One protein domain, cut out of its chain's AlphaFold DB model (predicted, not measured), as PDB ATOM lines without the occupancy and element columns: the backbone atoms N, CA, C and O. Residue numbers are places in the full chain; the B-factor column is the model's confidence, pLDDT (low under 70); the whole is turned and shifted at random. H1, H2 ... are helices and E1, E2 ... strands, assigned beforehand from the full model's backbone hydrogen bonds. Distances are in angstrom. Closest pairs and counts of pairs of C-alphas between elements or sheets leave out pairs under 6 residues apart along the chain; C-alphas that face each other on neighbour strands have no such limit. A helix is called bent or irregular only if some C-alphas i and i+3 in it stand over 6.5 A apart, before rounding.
ATOM      1  N   HIS A   2     184.049 167.438 130.801       43.53
ATOM      2  CA  HIS A   2     184.091 166.239 131.671       43.53
ATOM      3  C   HIS A   2     185.099 166.341 132.834       43.53
ATOM      4  O   HIS A   2     184.773 166.016 133.973       43.53
ATOM      5  N   GLU A   3     186.292 166.874 132.568       57.59
ATOM      6  CA  GLU A   3     187.319 167.104 133.599       57.59
ATOM      7  C   GLU A   3     186.949 168.235 134.577       57.59
ATOM      8  O   GLU A   3     187.306 168.200 135.752       57.59
ATOM      9  N   GLU A   4     186.149 169.205 134.130       58.78
ATOM     10  CA  GLU A   4     185.609 170.264 134.996       58.78
ATOM     11  C   GLU A   4     184.509 169.718 135.916       58.78
ATOM     12  O   GLU A   4     184.477 170.040 137.098       58.78
ATOM     13  N   MET A   5     183.650 168.827 135.405       56.62
ATOM     14  CA  MET A   5     182.620 168.150 136.199       56.62
ATOM     15  C   MET A   5     183.254 167.286 137.301       56.62
ATOM     16  O   MET A   5     182.832 167.330 138.454       56.62
ATOM     17  N   LYS A   6     184.323 166.544 136.971       67.88
ATOM     18  CA  LYS A   6     185.074 165.732 137.941       67.88
ATOM     19  C   LYS A   6     185.742 166.578 139.025       67.88
ATOM     20  O   LYS A   6     185.750 166.166 140.184       67.88
ATOM     21  N   SER A   7     186.283 167.749 138.684       65.94
ATOM     22  CA  SER A   7     186.899 168.635 139.680       65.94
ATOM     23  C   SER A   7     185.861 169.266 140.618       65.94
ATOM     24  O   SER A   7     186.105 169.352 141.818       65.94
ATOM     25  N   LEU A   8     184.669 169.603 140.114       52.06
ATOM     26  CA  LEU A   8     183.535 170.085 140.913       52.06
ATOM     27  C   LEU A   8     183.055 169.051 141.942       52.06
ATOM     28  O   LEU A   8     182.828 169.407 143.098       52.06
ATOM     29  N   HIS A   9     182.958 167.777 141.548       61.94
ATOM     30  CA  HIS A   9     182.615 166.670 142.451       61.94
ATOM     31  C   HIS A   9     183.689 166.393 143.505       61.94
ATOM     32  O   HIS A   9     183.362 166.050 144.636       61.94
ATOM     33  N   LYS A  10     184.968 166.564 143.160       70.12
ATOM     34  CA  LYS A  10     186.087 166.306 144.076       70.12
ATOM     35  C   LYS A  10     186.197 167.344 145.198       70.12
ATOM     36  O   LYS A  10     186.717 167.031 146.265       70.12
ATOM     37  N   ASN A  11     185.710 168.563 144.965       73.06
ATOM     38  CA  ASN A  11     185.964 169.702 145.845       73.06
ATOM     39  C   ASN A  11     184.759 170.082 146.733       73.06
ATOM     40  O   ASN A  11     184.879 171.022 147.513       73.06
ATOM     41  N   ASN A  12     183.606 169.400 146.617       54.56
ATOM     42  CA  ASN A  12     182.346 169.724 147.320       54.56
ATOM     43  C   ASN A  12     181.935 171.215 147.249       54.56
ATOM     44  O   ASN A  12     181.273 171.746 148.135       54.56
ATOM     45  N   THR A  13     182.317 171.911 146.176       48.22
ATOM     46  CA  THR A  13     182.143 173.365 146.015       48.22
ATOM     47  C   THR A  13     180.813 173.781 145.382       48.22
ATOM     48  O   THR A  13     180.664 174.944 145.009       48.22
ATOM     49  N   TYR A  14     179.859 172.869 145.189       60.06
ATOM     50  CA  TYR A  14     178.592 173.191 144.532       60.06
ATOM     51  C   TYR A  14     177.395 172.595 145.272       60.06
ATOM     52  O   TYR A  14     177.452 171.493 145.808       60.06
ATOM     53  N   GLU A  15     176.290 173.333 145.245       52.34
ATOM     54  CA  GLU A  15     174.989 172.904 145.737       52.34
ATOM     55  C   GLU A  15     173.990 172.999 144.577       52.34
ATOM     56  O   GLU A  15     173.968 173.983 143.829       52.34
ATOM     57  N   LEU A  16     173.194 171.948 144.372       47.00
ATOM     58  CA  LEU A  16     172.208 171.894 143.294       47.00
ATOM     59  C   LEU A  16     170.965 172.692 143.695       47.00
ATOM     60  O   LEU A  16     170.043 172.171 144.315       47.00
ATOM     61  N   MET A  17     170.930 173.965 143.310       41.50
ATOM     62  CA  MET A  17     169.760 174.819 143.498       41.50
ATOM     63  C   MET A  17     168.854 174.765 142.258       41.50
ATOM     64  O   MET A  17     169.313 174.944 141.127       41.50
ATOM     65  N   LYS A  18     167.543 174.554 142.445       47.97
ATOM     66  CA  LYS A  18     166.564 174.775 141.369       47.97
ATOM     67  C   LYS A  18     166.569 176.263 141.012       47.97
ATOM     68  O   LYS A  18     166.431 177.099 141.901       47.97
ATOM     69  N   LEU A  19     166.693 176.584 139.719       51.06
ATOM     70  CA  LEU A  19     166.500 177.945 139.197       51.06
ATOM     71  C   LEU A  19     165.240 178.551 139.842       51.06
ATOM     72  O   LEU A  19     164.194 177.892 139.797       51.06
ATOM     73  N   PRO A  20     165.308 179.755 140.442       52.31
ATOM     74  CA  PRO A  20     164.188 180.356 141.156       52.31
ATOM     75  C   PRO A  20     163.097 180.805 140.172       52.31
ATOM     76  O   PRO A  20     162.917 181.985 139.896       52.31
ATOM     77  N   LYS A  21     162.338 179.846 139.635       49.03
ATOM     78  CA  LYS A  21     161.153 180.072 138.795       49.03
ATOM     79  C   LYS A  21     159.993 180.687 139.590       49.03
ATOM     80  O   LYS A  21     159.123 181.315 139.004       49.03
ATOM     81  N   GLY A  22     159.994 180.552 140.920       49.22
ATOM     82  CA  GLY A  22     158.891 180.991 141.782       49.22
ATOM     83  C   GLY A  22     158.642 182.503 141.802       49.22
ATOM     84  O   GLY A  22     157.508 182.925 141.987       49.22
ATOM     85  N   LEU A  23     159.667 183.330 141.561       52.44
ATOM     86  CA  LEU A  23     159.517 184.791 141.578       52.44
ATOM     87  C   LEU A  23     158.793 185.323 140.335       52.44
ATOM     88  O   LEU A  23     157.978 186.230 140.452       52.44
ATOM     89  N   ALA A  24     159.061 184.741 139.164       53.28
ATOM     90  CA  ALA A  24     158.386 185.115 137.923       53.28
ATOM     91  C   ALA A  24     156.933 184.621 137.898       53.28
ATOM     92  O   ALA A  24     156.043 185.376 137.519       53.28
ATOM     93  N   VAL A  25     156.688 183.396 138.390       53.09
ATOM     94  CA  VAL A  25     155.339 182.808 138.483       53.09
ATOM     95  C   VAL A  25     154.446 183.614 139.431       53.09
ATOM     96  O   VAL A  25     153.331 183.956 139.059       53.09
ATOM     97  N   ASN A  26     154.945 184.016 140.608       54.19
ATOM     98  CA  ASN A  26     154.188 184.876 141.532       54.19
ATOM     99  C   ASN A  26     153.916 186.290 140.987       54.19
ATOM    100  O   ASN A  26     153.076 187.000 141.533       54.19
ATOM    101  N   MET A  27     154.644 186.724 139.955       53.47
ATOM    102  CA  MET A  27     154.494 188.045 139.341       53.47
ATOM    103  C   MET A  27     153.827 187.994 137.962       53.47
ATOM    104  O   MET A  27     153.737 189.034 137.314       53.47
ATOM    105  N   ASN A  28     153.363 186.817 137.520       57.28
ATOM    106  CA  ASN A  28     152.793 186.596 136.188       57.28
ATOM    107  C   ASN A  28     153.699 187.118 135.049       57.28
ATOM    108  O   ASN A  28     153.222 187.625 134.039       57.28
ATOM    109  N   LEU A  29     155.022 187.039 135.237       60.34
ATOM    110  CA  LEU A  29     156.009 187.508 134.267       60.34
ATOM    111  C   LEU A  29     156.420 186.360 133.343       60.34
ATOM    112  O   LEU A  29     156.884 185.317 133.813       60.34
ATOM    113  N   GLU A  30     156.308 186.575 132.035       64.06
ATOM    114  CA  GLU A  30     156.869 185.666 131.037       64.06
ATOM    115  C   GLU A  30     158.402 185.745 131.063       64.06
ATOM    116  O   GLU A  30     158.998 186.825 131.067       64.06
ATOM    117  N   ILE A  31     159.056 184.583 131.147       62.19
ATOM    118  CA  ILE A  31     160.517 184.492 131.123       62.19
ATOM    119  C   ILE A  31     160.952 184.195 129.695       62.19
ATOM    120  O   ILE A  31     160.792 183.070 129.222       62.19
ATOM    121  N   GLU A  32     161.616 185.156 129.071       69.75
ATOM    122  CA  GLU A  32     162.372 184.925 127.846       69.75
ATOM    123  C   GLU A  32     163.864 184.792 128.168       69.75
ATOM    124  O   GLU A  32     164.441 185.587 128.915       69.75
ATOM    125  N   GLN A  33     164.499 183.749 127.633       67.31
ATOM    126  CA  GLN A  33     165.942 183.559 127.754       67.31
ATOM    127  C   GLN A  33     166.633 184.096 126.512       67.31
ATOM    128  O   GLN A  33     166.296 183.717 125.392       67.31
ATOM    129  N   LEU A  34     167.638 184.942 126.724       73.62
ATOM    130  CA  LEU A  34     168.409 185.548 125.652       73.62
ATOM    131  C   LEU A  34     169.875 185.124 125.773       73.62
ATOM    132  O   LEU A  34     170.550 185.456 126.747       73.62
ATOM    133  N   ASP A  35     170.352 184.372 124.781       78.75
ATOM    134  CA  ASP A  35     171.756 183.979 124.661       78.75
ATOM    135  C   ASP A  35     172.481 184.931 123.705       78.75
ATOM    136  O   ASP A  35     172.240 184.946 122.493       78.75
ATOM    137  N   VAL A  36     173.372 185.758 124.252       71.69
ATOM    138  CA  VAL A  36     174.179 186.686 123.456       71.69
ATOM    139  C   VAL A  36     175.424 185.958 122.965       71.69
ATOM    140  O   VAL A  36     176.444 185.873 123.660       71.69
ATOM    141  N   LYS A  37     175.368 185.483 121.720       71.88
ATOM    142  CA  LYS A  37     176.552 184.974 121.019       71.88
ATOM    143  C   LYS A  37     177.633 186.063 121.022       71.88
ATOM    144  O   LYS A  37     177.336 187.235 120.825       71.88
ATOM    145  N   THR A  38     178.874 185.675 121.316       71.62
ATOM    146  CA  THR A  38     180.064 186.551 121.377       71.62
ATOM    147  C   THR A  38     180.100 187.641 122.450       71.62
ATOM    148  O   THR A  38     181.013 188.465 122.413       71.62
ATOM    149  N   ALA A  39     179.219 187.607 123.456       72.06
ATOM    150  CA  ALA A  39     179.207 188.531 124.599       72.06
ATOM    151  C   ALA A  39     180.609 188.920 125.119       72.06
ATOM    152  O   ALA A  39     180.955 190.098 125.216       72.06
ATOM    153  N   PHE A  40     181.466 187.926 125.366       68.00
ATOM    154  CA  PHE A  40     182.796 188.147 125.935       68.00
ATOM    155  C   PHE A  40     183.727 188.974 125.044       68.00
ATOM    156  O   PHE A  40     184.532 189.731 125.572       68.00
ATOM    157  N   LEU A  41     183.590 188.910 123.717       73.31
ATOM    158  CA  LEU A  41     184.439 189.663 122.784       73.31
ATOM    159  C   LEU A  41     184.114 191.164 122.752       73.31
ATOM    160  O   LEU A  41     184.860 191.937 122.156       73.31
ATOM    161  N   HIS A  42     183.005 191.589 123.364       72.25
ATOM    162  CA  HIS A  42     182.564 192.988 123.391       72.25
ATOM    163  C   HIS A  42     182.807 193.685 124.740       72.25
ATOM    164  O   HIS A  42     182.517 194.877 124.873       72.25
ATOM    165  N   GLY A  43     183.344 192.959 125.727       71.12
ATOM    166  CA  GLY A  43     183.783 193.533 126.996       71.12
ATOM    167  C   GLY A  43     185.080 194.327 126.832       71.12
ATOM    168  O   GLY A  43     186.011 193.865 126.166       71.12
ATOM    169  N   ASP A  44     185.134 195.505 127.449       76.12
ATOM    170  CA  ASP A  44     186.321 196.362 127.442       76.12
ATOM    171  C   ASP A  44     187.397 195.783 128.363       76.12
ATOM    172  O   ASP A  44     187.091 195.343 129.470       76.12
ATOM    173  N   LEU A  45     188.649 195.789 127.901       79.88
ATOM    174  CA  LEU A  45     189.805 195.342 128.675       79.88
ATOM    175  C   LEU A  45     190.154 196.389 129.738       79.88
ATOM    176  O   LEU A  45     190.546 197.500 129.400       79.88
ATOM    177  N   GLU A  46     190.061 196.020 131.018       73.69
ATOM    178  CA  GLU A  46     190.547 196.875 132.119       73.69
ATOM    179  C   GLU A  46     192.074 197.051 132.097       73.69
ATOM    180  O   GLU A  46     192.563 198.106 132.478       73.69
ATOM    181  N   ASN A  47     192.818 196.036 131.641       79.00
ATOM    182  CA  ASN A  47     194.280 196.044 131.580       79.00
ATOM    183  C   ASN A  47     194.756 195.635 130.186       79.00
ATOM    184  O   ASN A  47     194.126 194.800 129.531       79.00
ATOM    185  N   GLU A  48     195.901 196.165 129.760       83.56
ATOM    186  CA  GLU A  48     196.564 195.699 128.546       83.56
ATOM    187  C   GLU A  48     197.120 194.290 128.762       83.56
ATOM    188  O   GLU A  48     197.906 194.044 129.677       83.56
ATOM    189  N   ILE A  49     196.684 193.347 127.926       84.31
ATOM    190  CA  ILE A  49     197.121 191.952 127.986       84.31
ATOM    191  C   ILE A  49     197.936 191.651 126.738       84.31
ATOM    192  O   ILE A  49     197.472 191.867 125.613       84.31
ATOM    193  N   TYR A  50     199.131 191.117 126.959       87.31
ATOM    194  CA  TYR A  50     200.014 190.606 125.921       87.31
ATOM    195  C   TYR A  50     200.030 189.080 125.975       87.31
ATOM    196  O   TYR A  50     199.932 188.492 127.051       87.31
ATOM    197  N   MET A  51     200.128 188.443 124.815       85.75
ATOM    198  CA  MET A  51     200.236 186.993 124.689       85.75
ATOM    199  C   MET A  51     201.202 186.624 123.570       85.75
ATOM    200  O   MET A  51     201.349 187.373 122.601       85.75
ATOM    201  N   ASP A  52     201.815 185.452 123.679       85.44
ATOM    202  CA  ASP A  52     202.635 184.909 122.603       85.44
ATOM    203  C   ASP A  52     201.800 184.654 121.345       85.44
ATOM    204  O   ASP A  52     200.583 184.432 121.396       85.44
ATOM    205  N   GLN A  53     202.464 184.701 120.191       85.50
ATOM    206  CA  GLN A  53     201.825 184.392 118.918       85.50
ATOM    207  C   GLN A  53     201.380 182.919 118.911       85.50
ATOM    208  O   GLN A  53     202.214 182.029 119.087       85.50
ATOM    209  N   PRO A  54     200.082 182.628 118.704       84.25
ATOM    210  CA  PRO A  54     199.607 181.253 118.670       84.25
ATOM    211  C   PRO A  54     200.163 180.514 117.447       84.25
ATOM    212  O   PRO A  54     200.329 181.095 116.370       84.25
ATOM    213  N   GLY A  55     200.415 179.213 117.604       79.69
ATOM    214  CA  GLY A  55     200.913 178.361 116.523       79.69
ATOM    215  C   GLY A  55     200.009 178.428 115.287       79.69
ATOM    216  O   GLY A  55     198.793 178.284 115.393       79.69
ATOM    217  N   GLY A  56     200.603 178.687 114.121       80.94
ATOM    218  CA  GLY A  56     199.885 178.903 112.856       80.94
ATOM    219  C   GLY A  56     199.611 180.373 112.510       80.94
ATOM    220  O   GLY A  56     199.288 180.661 111.362       80.94
ATOM    221  N   PHE A  57     199.807 181.303 113.453       74.88
ATOM    222  CA  PHE A  57     199.729 182.755 113.217       74.88
ATOM    223  C   PHE A  57     201.088 183.459 113.318       74.88
ATOM    224  O   PHE A  57     201.161 184.679 113.175       74.88
ATOM    225  N   THR A  58     202.163 182.708 113.557       77.88
ATOM    226  CA  THR A  58     203.513 183.256 113.684       77.88
ATOM    227  C   THR A  58     204.004 183.804 112.347       77.88
ATOM    228  O   THR A  58     204.057 183.095 111.340       77.88
ATOM    229  N   ILE A  59     204.392 185.075 112.329       80.56
ATOM    230  CA  ILE A  59     204.929 185.718 111.127       80.56
ATOM    231  C   ILE A  59     206.430 185.409 111.033       80.56
ATOM    232  O   ILE A  59     207.192 185.763 111.937       80.56
ATOM    233  N   LYS A  60     206.873 184.779 109.931       81.31
ATOM    234  CA  LYS A  60     208.296 184.466 109.692       81.31
ATOM    235  C   LYS A  60     209.164 185.722 109.851       81.31
ATOM    236  O   LYS A  60     208.878 186.756 109.252       81.31
ATOM    237  N   GLY A  61     210.211 185.630 110.672       83.62
ATOM    238  CA  GLY A  61     211.121 186.742 110.985       83.62
ATOM    239  C   GLY A  61     210.646 187.693 112.094       83.62
ATOM    240  O   GLY A  61     211.394 188.580 112.499       83.62
ATOM    241  N   LYS A  62     209.432 187.509 112.627       85.44
ATOM    242  CA  LYS A  62     208.852 188.304 113.725       85.44
ATOM    243  C   LYS A  62     208.458 187.443 114.924       85.44
ATOM    244  O   LYS A  62     207.574 187.802 115.692       85.44
ATOM    245  N   GLU A  63     209.115 186.304 115.093       82.38
ATOM    246  CA  GLU A  63     208.783 185.305 116.118       82.38
ATOM    247  C   GLU A  63     208.958 185.837 117.547       82.38
ATOM    248  O   GLU A  63     208.238 185.425 118.446       82.38
ATOM    249  N   HIS A  64     209.849 186.814 117.742       82.31
ATOM    250  CA  HIS A  64     210.090 187.480 119.027       82.31
ATOM    251  C   HIS A  64     209.011 188.509 119.416       82.31
ATOM    252  O   HIS A  64     209.094 189.108 120.486       82.31
ATOM    253  N   LEU A  65     208.035 188.781 118.542       85.56
ATOM    254  CA  LEU A  65     206.964 189.730 118.835       85.56
ATOM    255  C   LEU A  65     205.819 189.056 119.594       85.56
ATOM    256  O   LEU A  65     205.512 187.882 119.392       85.56
ATOM    257  N   VAL A  66     205.131 189.843 120.415       87.25
ATOM    258  CA  VAL A  66     203.945 189.421 121.169       87.25
ATOM    259  C   VAL A  66     202.689 190.118 120.644       87.25
ATOM    260  O   VAL A  66     202.732 191.239 120.132       87.25
ATOM    261  N   CYS A  67     201.542 189.460 120.782       86.56
ATOM    262  CA  CYS A  67     200.234 189.996 120.430       86.56
ATOM    263  C   CYS A  67     199.657 190.805 121.596       86.56
ATOM    264  O   CYS A  67     199.474 190.270 122.686       86.56
ATOM    265  N   ARG A  68     199.283 192.069 121.361       87.31
ATOM    266  CA  ARG A  68     198.464 192.849 122.305       87.31
ATOM    267  C   ARG A  68     196.982 192.619 122.025       87.31
ATOM    268  O   ARG A  68     196.510 192.893 120.917       87.31
ATOM    269  N   LEU A  69     196.234 192.168 123.027       83.06
ATOM    270  CA  LEU A  69     194.788 192.014 122.915       83.06
ATOM    271  C   LEU A  69     194.106 193.384 122.840       83.06
ATOM    272  O   LEU A  69     194.312 194.247 123.687       83.06
ATOM    273  N   LYS A  70     193.272 193.577 121.812       81.12
ATOM    274  CA  LYS A  70     192.439 194.784 121.650       81.12
ATOM    275  C   LYS A  70     191.053 194.645 122.279       81.12
ATOM    276  O   LYS A  70     190.371 195.645 122.474       81.12
ATOM    277  N   ARG A  71     190.611 193.412 122.531       77.44
ATOM    278  CA  ARG A  71     189.319 193.061 123.137       77.44
ATOM    279  C   ARG A  71     189.489 191.835 124.023       77.44
ATOM    280  O   ARG A  71     190.486 191.123 123.895       77.44
ATOM    281  N   ASN A  72     188.516 191.582 124.895       80.06
ATOM    282  CA  ASN A  72     188.501 190.343 125.663       80.06
ATOM    283  C   ASN A  72     188.496 189.110 124.759       80.06
ATOM    284  O   ASN A  72     187.970 189.126 123.647       80.06
ATOM    285  N   LEU A  73     189.028 188.025 125.306       80.25
ATOM    286  CA  LEU A  73     189.049 186.706 124.704       80.25
ATOM    287  C   LEU A  73     188.348 185.711 125.634       80.25
ATOM    288  O   LEU A  73     188.281 185.902 126.851       80.25
ATOM    289  N   TYR A  74     187.836 184.627 125.059       76.06
ATOM    290  CA  TYR A  74     187.349 183.489 125.831       76.06
ATOM    291  C   TYR A  74     188.452 182.923 126.741       76.06
ATOM    292  O   TYR A  74     189.629 182.939 126.396       76.06
ATOM    293  N   GLY A  75     188.063 182.427 127.919       78.00
ATOM    294  CA  GLY A  75     188.987 181.834 128.896       78.00
ATOM    295  C   GLY A  75     189.669 182.836 129.834       78.00
ATOM    296  O   GLY A  75     190.165 182.443 130.889       78.00
ATOM    297  N   LEU A  76     189.623 184.136 129.531       81.31
ATOM    298  CA  LEU A  76     190.074 185.170 130.459       81.31
ATOM    299  C   LEU A  76     189.133 185.255 131.673       81.31
ATOM    300  O   LEU A  76     187.931 185.485 131.522       81.31
ATOM    301  N   LYS A  77     189.677 185.111 132.894       81.12
ATOM    302  CA  LYS A  77     188.898 185.135 134.154       81.12
ATOM    303  C   LYS A  77     188.025 186.390 134.286       81.12
ATOM    304  O   LYS A  77     186.910 186.316 134.799       81.12
ATOM    305  N   GLN A  78     188.508 187.533 133.805       81.44
ATOM    306  CA  GLN A  78     187.804 188.813 133.865       81.44
ATOM    307  C   GLN A  78     186.718 188.999 132.796       81.44
ATOM    308  O   GLN A  78     185.864 189.871 132.966       81.44
ATOM    309  N   ALA A  79     186.692 188.184 131.733       81.88
ATOM    310  CA  ALA A  79     185.836 188.442 130.574       81.88
ATOM    311  C   ALA A  79     184.348 188.495 130.922       81.88
ATOM    312  O   ALA A  79     183.618 189.387 130.487       81.88
ATOM    313  N   ARG A  80     183.908 187.585 131.795       81.31
ATOM    314  CA  ARG A  80     182.523 187.536 132.271       81.31
ATOM    315  C   ARG A  80     182.142 188.760 133.094       81.31
ATOM    316  O   ARG A  80     181.059 189.305 132.911       81.31
ATOM    317  N   ARG A  81     183.031 189.205 133.984       83.44
ATOM    318  CA  ARG A  81     182.780 190.363 134.848       83.44
ATOM    319  C   ARG A  81     182.723 191.656 134.038       83.44
ATOM    320  O   ARG A  81     181.852 192.478 134.290       83.44
ATOM    321  N   GLN A  82     183.630 191.828 133.080       82.81
ATOM    322  CA  GLN A  82     183.688 193.031 132.245       82.81
ATOM    323  C   GLN A  82     182.474 193.135 131.323       82.81
ATOM    324  O   GLN A  82     181.867 194.199 131.234       82.81
ATOM    325  N   TRP A  83     182.052 192.020 130.720       82.56
ATOM    326  CA  TRP A  83     180.803 192.004 129.968       82.56
ATOM    327  C   TRP A  83     179.591 192.320 130.856       82.56
ATOM    328  O   TRP A  83     178.789 193.173 130.491       82.56
ATOM    329  N   TYR A  84     179.500 191.720 132.050       82.25
ATOM    330  CA  TYR A  84     178.404 191.994 132.986       82.25
ATOM    331  C   TYR A  84     178.326 193.473 133.380       82.25
ATOM    332  O   TYR A  84     177.248 194.046 133.330       82.25
ATOM    333  N   LYS A  85     179.455 194.121 133.703       81.31
ATOM    334  CA  LYS A  85     179.487 195.562 134.018       81.31
ATOM    335  C   LYS A  85     178.958 196.419 132.862       81.31
ATOM    336  O   LYS A  85     178.161 197.327 133.080       81.31
ATOM    337  N   LYS A  86     179.400 196.121 131.636       82.62
ATOM    338  CA  LYS A  86     178.983 196.851 130.432       82.62
ATOM    339  C   LYS A  86     177.496 196.658 130.149       82.62
ATOM    340  O   LYS A  86     176.793 197.621 129.861       82.62
ATOM    341  N   PHE A  87     177.022 195.422 130.276       83.06
ATOM    342  CA  PHE A  87     175.619 195.076 130.101       83.06
ATOM    343  C   PHE A  87     174.726 195.734 131.163       83.06
ATOM    344  O   PHE A  87     173.705 196.317 130.818       83.06
ATOM    345  N   ASP A  88     175.131 195.708 132.433       82.50
ATOM    346  CA  ASP A  88     174.393 196.326 133.541       82.50
ATOM    347  C   ASP A  88     174.254 197.844 133.346       82.50
ATOM    348  O   ASP A  88     173.151 198.387 133.387       82.50
ATOM    349  N   SER A  89     175.355 198.524 133.002       82.00
ATOM    350  CA  SER A  89     175.333 199.955 132.680       82.00
ATOM    351  C   SER A  89     174.419 200.278 131.496       82.00
ATOM    352  O   SER A  89     173.678 201.261 131.544       82.00
ATOM    353  N   PHE A  90     174.453 199.456 130.444       84.94
ATOM    354  CA  PHE A  90     173.603 199.625 129.270       84.94
ATOM    355  C   PHE A  90     172.115 199.475 129.616       84.94
ATOM    356  O   PHE A  90     171.313 200.343 129.276       84.94
ATOM    357  N   MET A  91     171.753 198.423 130.357       83.31
ATOM    358  CA  MET A  91     170.373 198.162 130.777       83.31
ATOM    359  C   MET A  91     169.812 199.289 131.649       83.31
ATOM    360  O   MET A  91     168.676 199.721 131.442       83.31
ATOM    361  N   VAL A  92     170.605 199.807 132.593       83.31
ATOM    362  CA  VAL A  92     170.200 200.947 133.428       83.31
ATOM    363  C   VAL A  92     169.982 202.195 132.572       83.31
ATOM    364  O   VAL A  92     168.960 202.861 132.726       83.31
ATOM    365  N   SER A  93     170.893 202.492 131.641       86.12
ATOM    366  CA  SER A  93     170.756 203.649 130.748       86.12
ATOM    367  C   SER A  93     169.500 203.573 129.888       86.12
ATOM    368  O   SER A  93     168.794 204.572 129.757       86.12
ATOM    369  N   MET A  94     169.199 202.403 129.320       87.62
ATOM    370  CA  MET A  94     167.973 202.208 128.546       87.62
ATOM    371  C   MET A  94     166.728 202.403 129.409       87.62
ATOM    372  O   MET A  94     165.822 203.132 129.021       87.62
ATOM    373  N   ALA A  95     166.693 201.794 130.597       86.00
ATOM    374  CA  ALA A  95     165.551 201.891 131.497       86.00
ATOM    375  C   ALA A  95     165.288 203.334 131.956       86.00
ATOM    376  O   ALA A  95     164.143 203.783 131.955       86.00
ATOM    377  N   VAL A  96     166.339 204.082 132.307       86.31
ATOM    378  CA  VAL A  96     166.214 205.499 132.678       86.31
ATOM    379  C   VAL A  96     165.773 206.337 131.479       86.31
ATOM    380  O   VAL A  96     164.897 207.178 131.645       86.31
ATOM    381  N   GLY A  97     166.291 206.073 130.274       88.06
ATOM    382  CA  GLY A  97     165.834 206.732 129.047       88.06
ATOM    383  C   GLY A  97     164.336 206.532 128.793       88.06
ATOM    384  O   GLY A  97     163.616 207.498 128.545       88.06
ATOM    385  N   SER A  98     163.837 205.305 128.953       87.06
ATOM    386  CA  SER A  98     162.403 205.007 128.848       87.06
ATOM    387  C   SER A  98     161.575 205.713 129.927       87.06
ATOM    388  O   SER A  98     160.503 206.239 129.633       87.06
ATOM    389  N   LEU A  99     162.065 205.778 131.170       86.75
ATOM    390  CA  LEU A  99     161.398 206.513 132.252       86.75
ATOM    391  C   LEU A  99     161.388 208.028 132.010       86.75
ATOM    392  O   LEU A  99     160.394 208.685 132.304       86.75
ATOM    393  N   MET A 100     162.466 208.583 131.454       87.38
ATOM    394  CA  MET A 100     162.521 209.987 131.044       87.38
ATOM    395  C   MET A 100     161.529 210.278 129.917       87.38
ATOM    396  O   MET A 100     160.898 211.328 129.915       87.38
ATOM    397  N   TYR A 101     161.348 209.352 128.979       86.38
ATOM    398  CA  TYR A 101     160.309 209.494 127.965       86.38
ATOM    399  C   TYR A 101     158.907 209.476 128.597       86.38
ATOM    400  O   TYR A 101     158.111 210.387 128.373       86.38
ATOM    401  N   ALA A 102     158.629 208.499 129.467       84.25
ATOM    402  CA  ALA A 102     157.351 208.395 130.170       84.25
ATOM    403  C   ALA A 102     157.044 209.641 131.020       84.25
ATOM    404  O   ALA A 102     155.917 210.134 130.998       84.25
ATOM    405  N   MET A 103     158.040 210.200 131.720       87.25
ATOM    406  CA  MET A 103     157.817 211.378 132.562       87.25
ATOM    407  C   MET A 103     157.473 212.639 131.759       87.25
ATOM    408  O   MET A 103     156.764 213.505 132.260       87.25
ATOM    409  N   VAL A 104     157.987 212.750 130.528       85.06
ATOM    410  CA  VAL A 104     157.729 213.889 129.636       85.06
ATOM    411  C   VAL A 104     156.363 213.760 128.969       85.06
ATOM    412  O   VAL A 104     155.662 214.757 128.825       85.06
ATOM    413  N   CYS A 105     155.980 212.549 128.559       79.50
ATOM    414  CA  CYS A 105     154.785 212.348 127.744       79.50
ATOM    415  C   CYS A 105     153.515 212.050 128.549       79.50
ATOM    416  O   CYS A 105     152.440 212.478 128.138       79.50
ATOM    417  N   THR A 106     153.598 211.289 129.645       77.94
ATOM    418  CA  THR A 106     152.401 210.697 130.275       77.94
ATOM    419  C   THR A 106     152.382 210.749 131.799       77.94
ATOM    420  O   THR A 106     151.301 210.731 132.381       77.94
ATOM    421  N   ARG A 107     153.539 210.795 132.471       77.25
ATOM    422  CA  ARG A 107     153.645 210.556 133.922       77.25
ATOM    423  C   ARG A 107     154.595 211.535 134.624       77.25
ATOM    424  O   ARG A 107     155.680 211.151 135.058       77.25
ATOM    425  N   PRO A 108     154.227 212.819 134.769       83.69
ATOM    426  CA  PRO A 108     155.086 213.808 135.426       83.69
ATOM    427  C   PRO A 108     155.298 213.536 136.931       83.69
ATOM    428  O   PRO A 108     156.223 214.078 137.535       83.69
ATOM    429  N   ASP A 109     154.496 212.662 137.546       82.38
ATOM    430  CA  ASP A 109     154.596 212.235 138.947       82.38
ATOM    431  C   ASP A 109     155.930 211.541 139.282       82.38
ATOM    432  O   ASP A 109     156.428 211.651 140.404       82.38
ATOM    433  N   ILE A 110     156.569 210.887 138.306       85.00
ATOM    434  CA  ILE A 110     157.844 210.181 138.516       85.00
ATOM    435  C   ILE A 110     159.088 211.069 138.343       85.00
ATOM    436  O   ILE A 110     160.201 210.601 138.590       85.00
ATOM    437  N   VAL A 111     158.940 212.348 137.970       84.69
ATOM    438  CA  VAL A 111     160.061 213.258 137.639       84.69
ATOM    439  C   VAL A 111     161.112 213.318 138.748       84.69
ATOM    440  O   VAL A 111     162.311 213.224 138.478       84.69
ATOM    441  N   HIS A 112     160.686 213.439 140.007       85.44
ATOM    442  CA  HIS A 112     161.621 213.525 141.129       85.44
ATOM    443  C   HIS A 112     162.429 212.229 141.296       85.44
ATOM    444  O   HIS A 112     163.646 212.268 141.479       85.44
ATOM    445  N   ALA A 113     161.772 211.074 141.167       84.69
ATOM    446  CA  ALA A 113     162.420 209.772 141.279       84.69
ATOM    447  C   ALA A 113     163.402 209.526 140.119       84.69
ATOM    448  O   ALA A 113     164.545 209.129 140.348       84.69
ATOM    449  N   VAL A 114     162.997 209.845 138.884       86.81
ATOM    450  CA  VAL A 114     163.854 209.737 137.693       86.81
ATOM    451  C   VAL A 114     165.070 210.652 137.813       86.81
ATOM    452  O   VAL A 114     166.186 210.222 137.531       86.81
ATOM    453  N   ARG A 115     164.899 211.882 138.313       86.25
ATOM    454  CA  ARG A 115     166.005 212.824 138.528       86.25
ATOM    455  C   ARG A 115     167.053 212.284 139.504       86.25
ATOM    456  O   ARG A 115     168.247 212.446 139.254       86.25
ATOM    457  N   VAL A 116     166.625 211.641 140.593       85.69
ATOM    458  CA  VAL A 116     167.532 211.023 141.575       85.69
ATOM    459  C   VAL A 116     168.309 209.870 140.944       85.69
ATOM    460  O   VAL A 116     169.527 209.817 141.082       85.69
ATOM    461  N   VAL A 117     167.638 208.987 140.202       85.75
ATOM    462  CA  VAL A 117     168.285 207.842 139.545       85.75
ATOM    463  C   VAL A 117     169.245 208.286 138.435       85.75
ATOM    464  O   VAL A 117     170.345 207.747 138.322       85.75
ATOM    465  N   ASN A 118     168.881 209.313 137.661       86.56
ATOM    466  CA  ASN A 118     169.691 209.854 136.568       86.56
ATOM    467  C   ASN A 118     171.073 210.342 137.041       86.56
ATOM    468  O   ASN A 118     172.057 210.225 136.314       86.56
ATOM    469  N   LYS A 119     171.177 210.824 138.289       85.50
ATOM    470  CA  LYS A 119     172.449 211.257 138.894       85.50
ATOM    471  C   LYS A 119     173.492 210.132 138.974       85.50
ATOM    472  O   LYS A 119     174.685 210.417 139.010       85.50
ATOM    473  N   PHE A 120     173.061 208.873 138.988       80.56
ATOM    474  CA  PHE A 120     173.929 207.710 139.180       80.56
ATOM    475  C   PHE A 120     174.157 206.891 137.901       80.56
ATOM    476  O   PHE A 120     174.724 205.803 137.969       80.56
ATOM    477  N   LEU A 121     173.781 207.417 136.727       77.38
ATOM    478  CA  LEU A 121     174.002 206.752 135.433       77.38
ATOM    479  C   LEU A 121     175.477 206.510 135.104       77.38
ATOM    480  O   LEU A 121     175.794 205.548 134.413       77.38
ATOM    481  N   SER A 122     176.382 207.361 135.590       76.62
ATOM    482  CA  SER A 122     177.820 207.218 135.329       76.62
ATOM    483  C   SER A 122     178.455 206.044 136.080       76.62
ATOM    484  O   SER A 122     179.494 205.548 135.658       76.62
ATOM    485  N   ASN A 123     177.861 205.611 137.195       76.88
ATOM    486  CA  ASN A 123     178.333 204.465 137.972       76.88
ATOM    487  C   ASN A 123     177.152 203.789 138.693       76.88
ATOM    488  O   ASN A 123     176.986 203.944 139.911       76.88
ATOM    489  N   PRO A 124     176.287 203.088 137.944       75.62
ATOM    490  CA  PRO A 124     175.132 202.439 138.524       75.62
ATOM    491  C   PRO A 124     175.580 201.275 139.410       75.62
ATOM    492  O   PRO A 124     176.550 200.571 139.141       75.62
ATOM    493  N   GLY A 125     174.863 201.104 140.513       78.31
ATOM    494  CA  GLY A 125     175.111 200.071 141.508       78.31
ATOM    495  C   GLY A 125     173.823 199.301 141.761       78.31
ATOM    496  O   GLY A 125     172.755 199.695 141.289       78.31
ATOM    497  N   LYS A 126     173.907 198.221 142.541       78.31
ATOM    498  CA  LYS A 126     172.748 197.354 142.819       78.31
ATOM    499  C   LYS A 126     171.551 198.129 143.381       78.31
ATOM    500  O   LYS A 126     170.431 197.905 142.935       78.31
ATOM    501  N   GLU A 127     171.802 199.079 144.279       77.50
ATOM    502  CA  GLU A 127     170.762 199.930 144.876       77.50
ATOM    503  C   GLU A 127     170.036 200.789 143.832       77.50
ATOM    504  O   GLU A 127     168.809 200.881 143.827       77.50
ATOM    505  N   HIS A 128     170.778 201.354 142.876       79.88
ATOM    506  CA  HIS A 128     170.204 202.150 141.791       79.88
ATOM    507  C   HIS A 128     169.314 201.293 140.883       79.88
ATOM    508  O   HIS A 128     168.243 201.731 140.469       79.88
ATOM    509  N   TRP A 129     169.707 200.043 140.622       78.06
ATOM    510  CA  TRP A 129     168.891 199.117 139.837       78.06
ATOM    511  C   TRP A 129     167.608 198.689 140.557       78.06
ATOM    512  O   TRP A 129     166.556 198.563 139.927       78.06
ATOM    513  N   ILE A 130     167.662 198.506 141.880       81.25
ATOM    514  CA  ILE A 130     166.468 198.256 142.698       81.25
ATOM    515  C   ILE A 130     165.514 199.454 142.612       81.25
ATOM    516  O   ILE A 130     164.321 199.259 142.382       81.25
ATOM    517  N   ALA A 131     166.036 200.680 142.702       80.88
ATOM    518  CA  ALA A 131     165.236 201.893 142.552       80.88
ATOM    519  C   ALA A 131     164.581 201.992 141.160       80.88
ATOM    520  O   ALA A 131     163.380 202.235 141.070       80.88
ATOM    521  N   VAL A 132     165.323 201.724 140.078       81.31
ATOM    522  CA  VAL A 132     164.778 201.688 138.703       81.31
ATOM    523  C   VAL A 132     163.635 200.681 138.582       81.31
ATOM    524  O   VAL A 132     162.562 201.020 138.085       81.31
ATOM    525  N   LYS A 133     163.834 199.451 139.073       81.06
ATOM    526  CA  LYS A 133     162.796 198.409 139.074       81.06
ATOM    527  C   LYS A 133     161.560 198.836 139.852       81.06
ATOM    528  O   LYS A 133     160.444 198.554 139.426       81.06
ATOM    529  N   TRP A 134     161.757 199.505 140.983       81.38
ATOM    530  CA  TRP A 134     160.663 200.004 141.798       81.38
ATOM    531  C   TRP A 134     159.859 201.083 141.061       81.38
ATOM    532  O   TRP A 134     158.633 201.002 141.032       81.38
ATOM    533  N   ILE A 135     160.518 202.035 140.390       80.94
ATOM    534  CA  ILE A 135     159.836 203.065 139.585       80.94
ATOM    535  C   ILE A 135     159.073 202.417 138.425       80.94
ATOM    536  O   ILE A 135     157.880 202.666 138.274       80.94
ATOM    537  N   LEU A 136     159.718 201.537 137.652       79.94
ATOM    538  CA  LEU A 136     159.073 200.821 136.543       79.94
ATOM    539  C   LEU A 136     157.843 200.037 137.014       79.94
ATOM    540  O   LEU A 136     156.796 200.088 136.373       79.94
ATOM    541  N   ARG A 137     157.935 199.367 138.168       76.06
ATOM    542  CA  ARG A 137     156.804 198.644 138.751       76.06
ATOM    543  C   ARG A 137     155.658 199.576 139.128       76.06
ATOM    544  O   ARG A 137     154.519 199.218 138.872       76.06
ATOM    545  N   ASN A 138     155.929 200.742 139.712       71.56
ATOM    546  CA  ASN A 138     154.873 201.700 140.055       71.56
ATOM    547  C   ASN A 138     154.196 202.283 138.809       71.56
ATOM    548  O   ASN A 138     152.975 202.416 138.793       71.56
ATOM    549  N   VAL A 139     154.956 202.562 137.747       71.38
ATOM    550  CA  VAL A 139     154.399 203.039 136.471       71.38
ATOM    551  C   VAL A 139     153.461 201.990 135.858       71.38
ATOM    552  O   VAL A 139     152.341 202.323 135.479       71.38
ATOM    553  N   VAL A 140     153.865 200.713 135.843       64.19
ATOM    554  CA  VAL A 140     153.054 199.600 135.307       64.19
ATOM    555  C   VAL A 140     151.877 199.234 136.231       64.19
ATOM    556  O   VAL A 140     150.772 198.960 135.765       64.19
ATOM    557  N   ALA A 141     152.057 199.276 137.550       58.12
ATOM    558  CA  ALA A 141     150.992 198.971 138.510       58.12
ATOM    559  C   ALA A 141     149.894 200.047 138.520       58.12
ATOM    560  O   ALA A 141     148.715 199.736 138.680       58.12
ATOM    561  N   LEU A 142     150.251 201.312 138.293       51.97
ATOM    562  CA  LEU A 142     149.256 202.376 138.188       51.97
ATOM    563  C   LEU A 142     148.433 202.260 136.901       51.97
ATOM    564  O   LEU A 142     147.227 202.475 136.969       51.97
ATOM    565  N   SER A 143     149.013 201.779 135.788       54.91
ATOM    566  CA  SER A 143     148.199 201.457 134.605       54.91
ATOM    567  C   SER A 143     147.155 200.374 134.888       54.91
ATOM    568  O   SER A 143     146.037 200.484 134.411       54.91
ATOM    569  N   THR A 144     147.435 199.373 135.731       50.03
ATOM    570  CA  THR A 144     146.423 198.351 136.063       50.03
ATOM    571  C   THR A 144     145.286 198.871 136.945       50.03
ATOM    572  O   THR A 144     144.161 198.402 136.810       50.03
ATOM    573  N   ILE A 145     145.549 199.852 137.816       52.91
ATOM    574  CA  ILE A 145     144.520 200.451 138.681       52.91
ATOM    575  C   ILE A 145     143.670 201.448 137.887       52.91
ATOM    576  O   ILE A 145     142.452 201.440 138.035       52.91
ATOM    577  N   GLU A 146     144.272 202.256 137.008       53.78
ATOM    578  CA  GLU A 146     143.526 203.137 136.099       53.78
ATOM    579  C   GLU A 146     142.654 202.338 135.128       53.78
ATOM    580  O   GLU A 146     141.479 202.657 134.982       53.78
ATOM    581  N   VAL A 147     143.173 201.261 134.524       52.12
ATOM    582  CA  VAL A 147     142.384 200.406 133.620       52.12
ATOM    583  C   VAL A 147     141.257 199.704 134.387       52.12
ATOM    584  O   VAL A 147     140.141 199.625 133.883       52.12
ATOM    585  N   ALA A 148     141.500 199.254 135.624       54.59
ATOM    586  CA  ALA A 148     140.454 198.687 136.473       54.59
ATOM    587  C   ALA A 148     139.385 199.723 136.854       54.59
ATOM    588  O   ALA A 148     138.198 199.414 136.816       54.59
ATOM    589  N   TYR A 149     139.777 200.958 137.182       53.19
ATOM    590  CA  TYR A 149     138.837 202.028 137.516       53.19
ATOM    591  C   TYR A 149     137.999 202.432 136.300       53.19
ATOM    592  O   TYR A 149     136.780 202.522 136.415       53.19
ATOM    593  N   ILE A 150     138.633 202.584 135.130       58.97
ATOM    594  CA  ILE A 150     137.965 202.879 133.855       58.97
ATOM    595  C   ILE A 150     136.969 201.768 133.506       58.97
ATOM    596  O   ILE A 150     135.801 202.077 133.274       58.97
ATOM    597  N   ALA A 151     137.381 200.500 133.588       57.31
ATOM    598  CA  ALA A 151     136.516 199.349 133.334       57.31
ATOM    599  C   ALA A 151     135.324 199.271 134.305       57.31
ATOM    600  O   ALA A 151     134.213 198.959 133.887       57.31
ATOM    601  N   ILE A 152     135.520 199.603 135.589       63.84
ATOM    602  CA  ILE A 152     134.427 199.686 136.572       63.84
ATOM    603  C   ILE A 152     133.465 200.829 136.212       63.84
ATOM    604  O   ILE A 152     132.248 200.638 136.245       63.84
ATOM    605  N   THR A 153     133.975 202.002 135.824       58.97
ATOM    606  CA  THR A 153     133.117 203.117 135.392       58.97
ATOM    607  C   THR A 153     132.383 202.849 134.078       58.97
ATOM    608  O   THR A 153     131.241 203.279 133.943       58.97
ATOM    609  N   GLU A 154     132.973 202.134 133.121       68.31
ATOM    610  CA  GLU A 154     132.288 201.720 131.887       68.31
ATOM    611  C   GLU A 154     131.225 200.656 132.158       68.31
ATOM    612  O   GLU A 154     130.085 200.830 131.734       68.31
ATOM    613  N   ALA A 155     131.529 199.643 132.971       61.00
ATOM    614  CA  ALA A 155     130.547 198.641 133.386       61.00
ATOM    615  C   ALA A 155     129.358 199.260 134.146       61.00
ATOM    616  O   ALA A 155     128.222 198.820 133.996       61.00
ATOM    617  N   SER A 156     129.589 200.318 134.932       52.75
ATOM    618  CA  SER A 156     128.509 201.038 135.620       52.75
ATOM    619  C   SER A 156     127.613 201.866 134.688       52.75
ATOM    620  O   SER A 156     126.475 202.151 135.051       52.75
ATOM    621  N   LYS A 157     128.094 202.235 133.490       67.38
ATOM    622  CA  LYS A 157     127.308 202.960 132.476       67.38
ATOM    623  C   LYS A 157     126.404 202.045 131.652       67.38
ATOM    624  O   LYS A 157     125.408 202.532 131.143       67.38
ATOM    625  N   GLU A 158     126.736 200.761 131.523       63.81
ATOM    626  CA  GLU A 158     125.881 199.769 130.846       63.81
ATOM    627  C   GLU A 158     124.773 199.202 131.753       63.81
ATOM    628  O   GLU A 158     123.861 198.528 131.282       63.81
ATOM    629  N   LEU A 159     124.848 199.470 133.060       50.47
ATOM    630  CA  LEU A 159     123.872 199.052 134.075       50.47
ATOM    631  C   LEU A 159     122.783 200.108 134.368       50.47
ATOM    632  O   LEU A 159     121.977 199.905 135.279       50.47
TER     633      LEU A 159
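Overview. This is residues 2 to 159 of the 160 residues of a protein of Vitis vinifera (UniProt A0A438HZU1). What shape is this? A two-strand hairpin, E1 and E2, stands at one end of a long model and H6 sticks out at the other with residues 140 to 158, while between them H4, H5 and the first part of H6 make an up-and-down bundle, each helix running against the one before. Residues 2 to 20, with H1, and 22 to 30, with H2, form a free arm. What is it made of? There are 158 printed residues with six named helices and two named strands, in the order H1 H2 H3 E1 E2 H4 H5 H6; the class is mostly helix and the sheet is antiparallel. The whole is extended, with a radius of gyration of the C-alphas of 24.4 A and spans of 89 by 40 by 27 A.

Along the chain. Where are the strands? E1 is residues 50 to 52, from C-alpha 50 at (200.014, 190.606, 125.921), and E2 is residues 66 to 68. Where are the helices? H4 is residues 79 to 105, 39.3 A long, H5 108 to 118, 15.2 A, and H6 126 to 158, 48.4 A, ending at C-alpha 158 at (125.881, 199.769, 130.846). H1 is residues 2 to 10, H2 22 to 25 and H3 39 to 42.

Arrangement. What joins the strands? N 51 and O 67 are within hydrogen-bond range at 2.9 A. What does H4, the hub, touch? Its residues 79 to 83 touch H3, closest at the C-alphas of Phe 40 and Ala 79, 5.6 A. It touches H5 at Met 103 and Val 111, their closest C-alphas, 5.9 A, at a shallow tilt of 26 degrees, opposite ways, and H6 at Val 92 and Trp 129, 6.8 A, at a steep tilt of 38 degrees. Are the helix backbones complete? Every O i to N i+4 pair is within range in H1, H4 and H6, against 5 of 7 in H5, which is irregular, with C-alphas 109 and 112 7.5 A apart; H2 and H3 are too short for such a pair.

Size, cuts and confidence. How far does it reach? The C-alphas farthest apart, those of Gly 61 and Leu 159, are 91.1 A apart, and the printed part has no cut. Which links are long, and where is confidence low? The links H1 to H2, H2 to H3 and E1 to E2 are long; pLDDT is under 70 at residues 2 to 9, 12 to 33, 40 and 140 to 159.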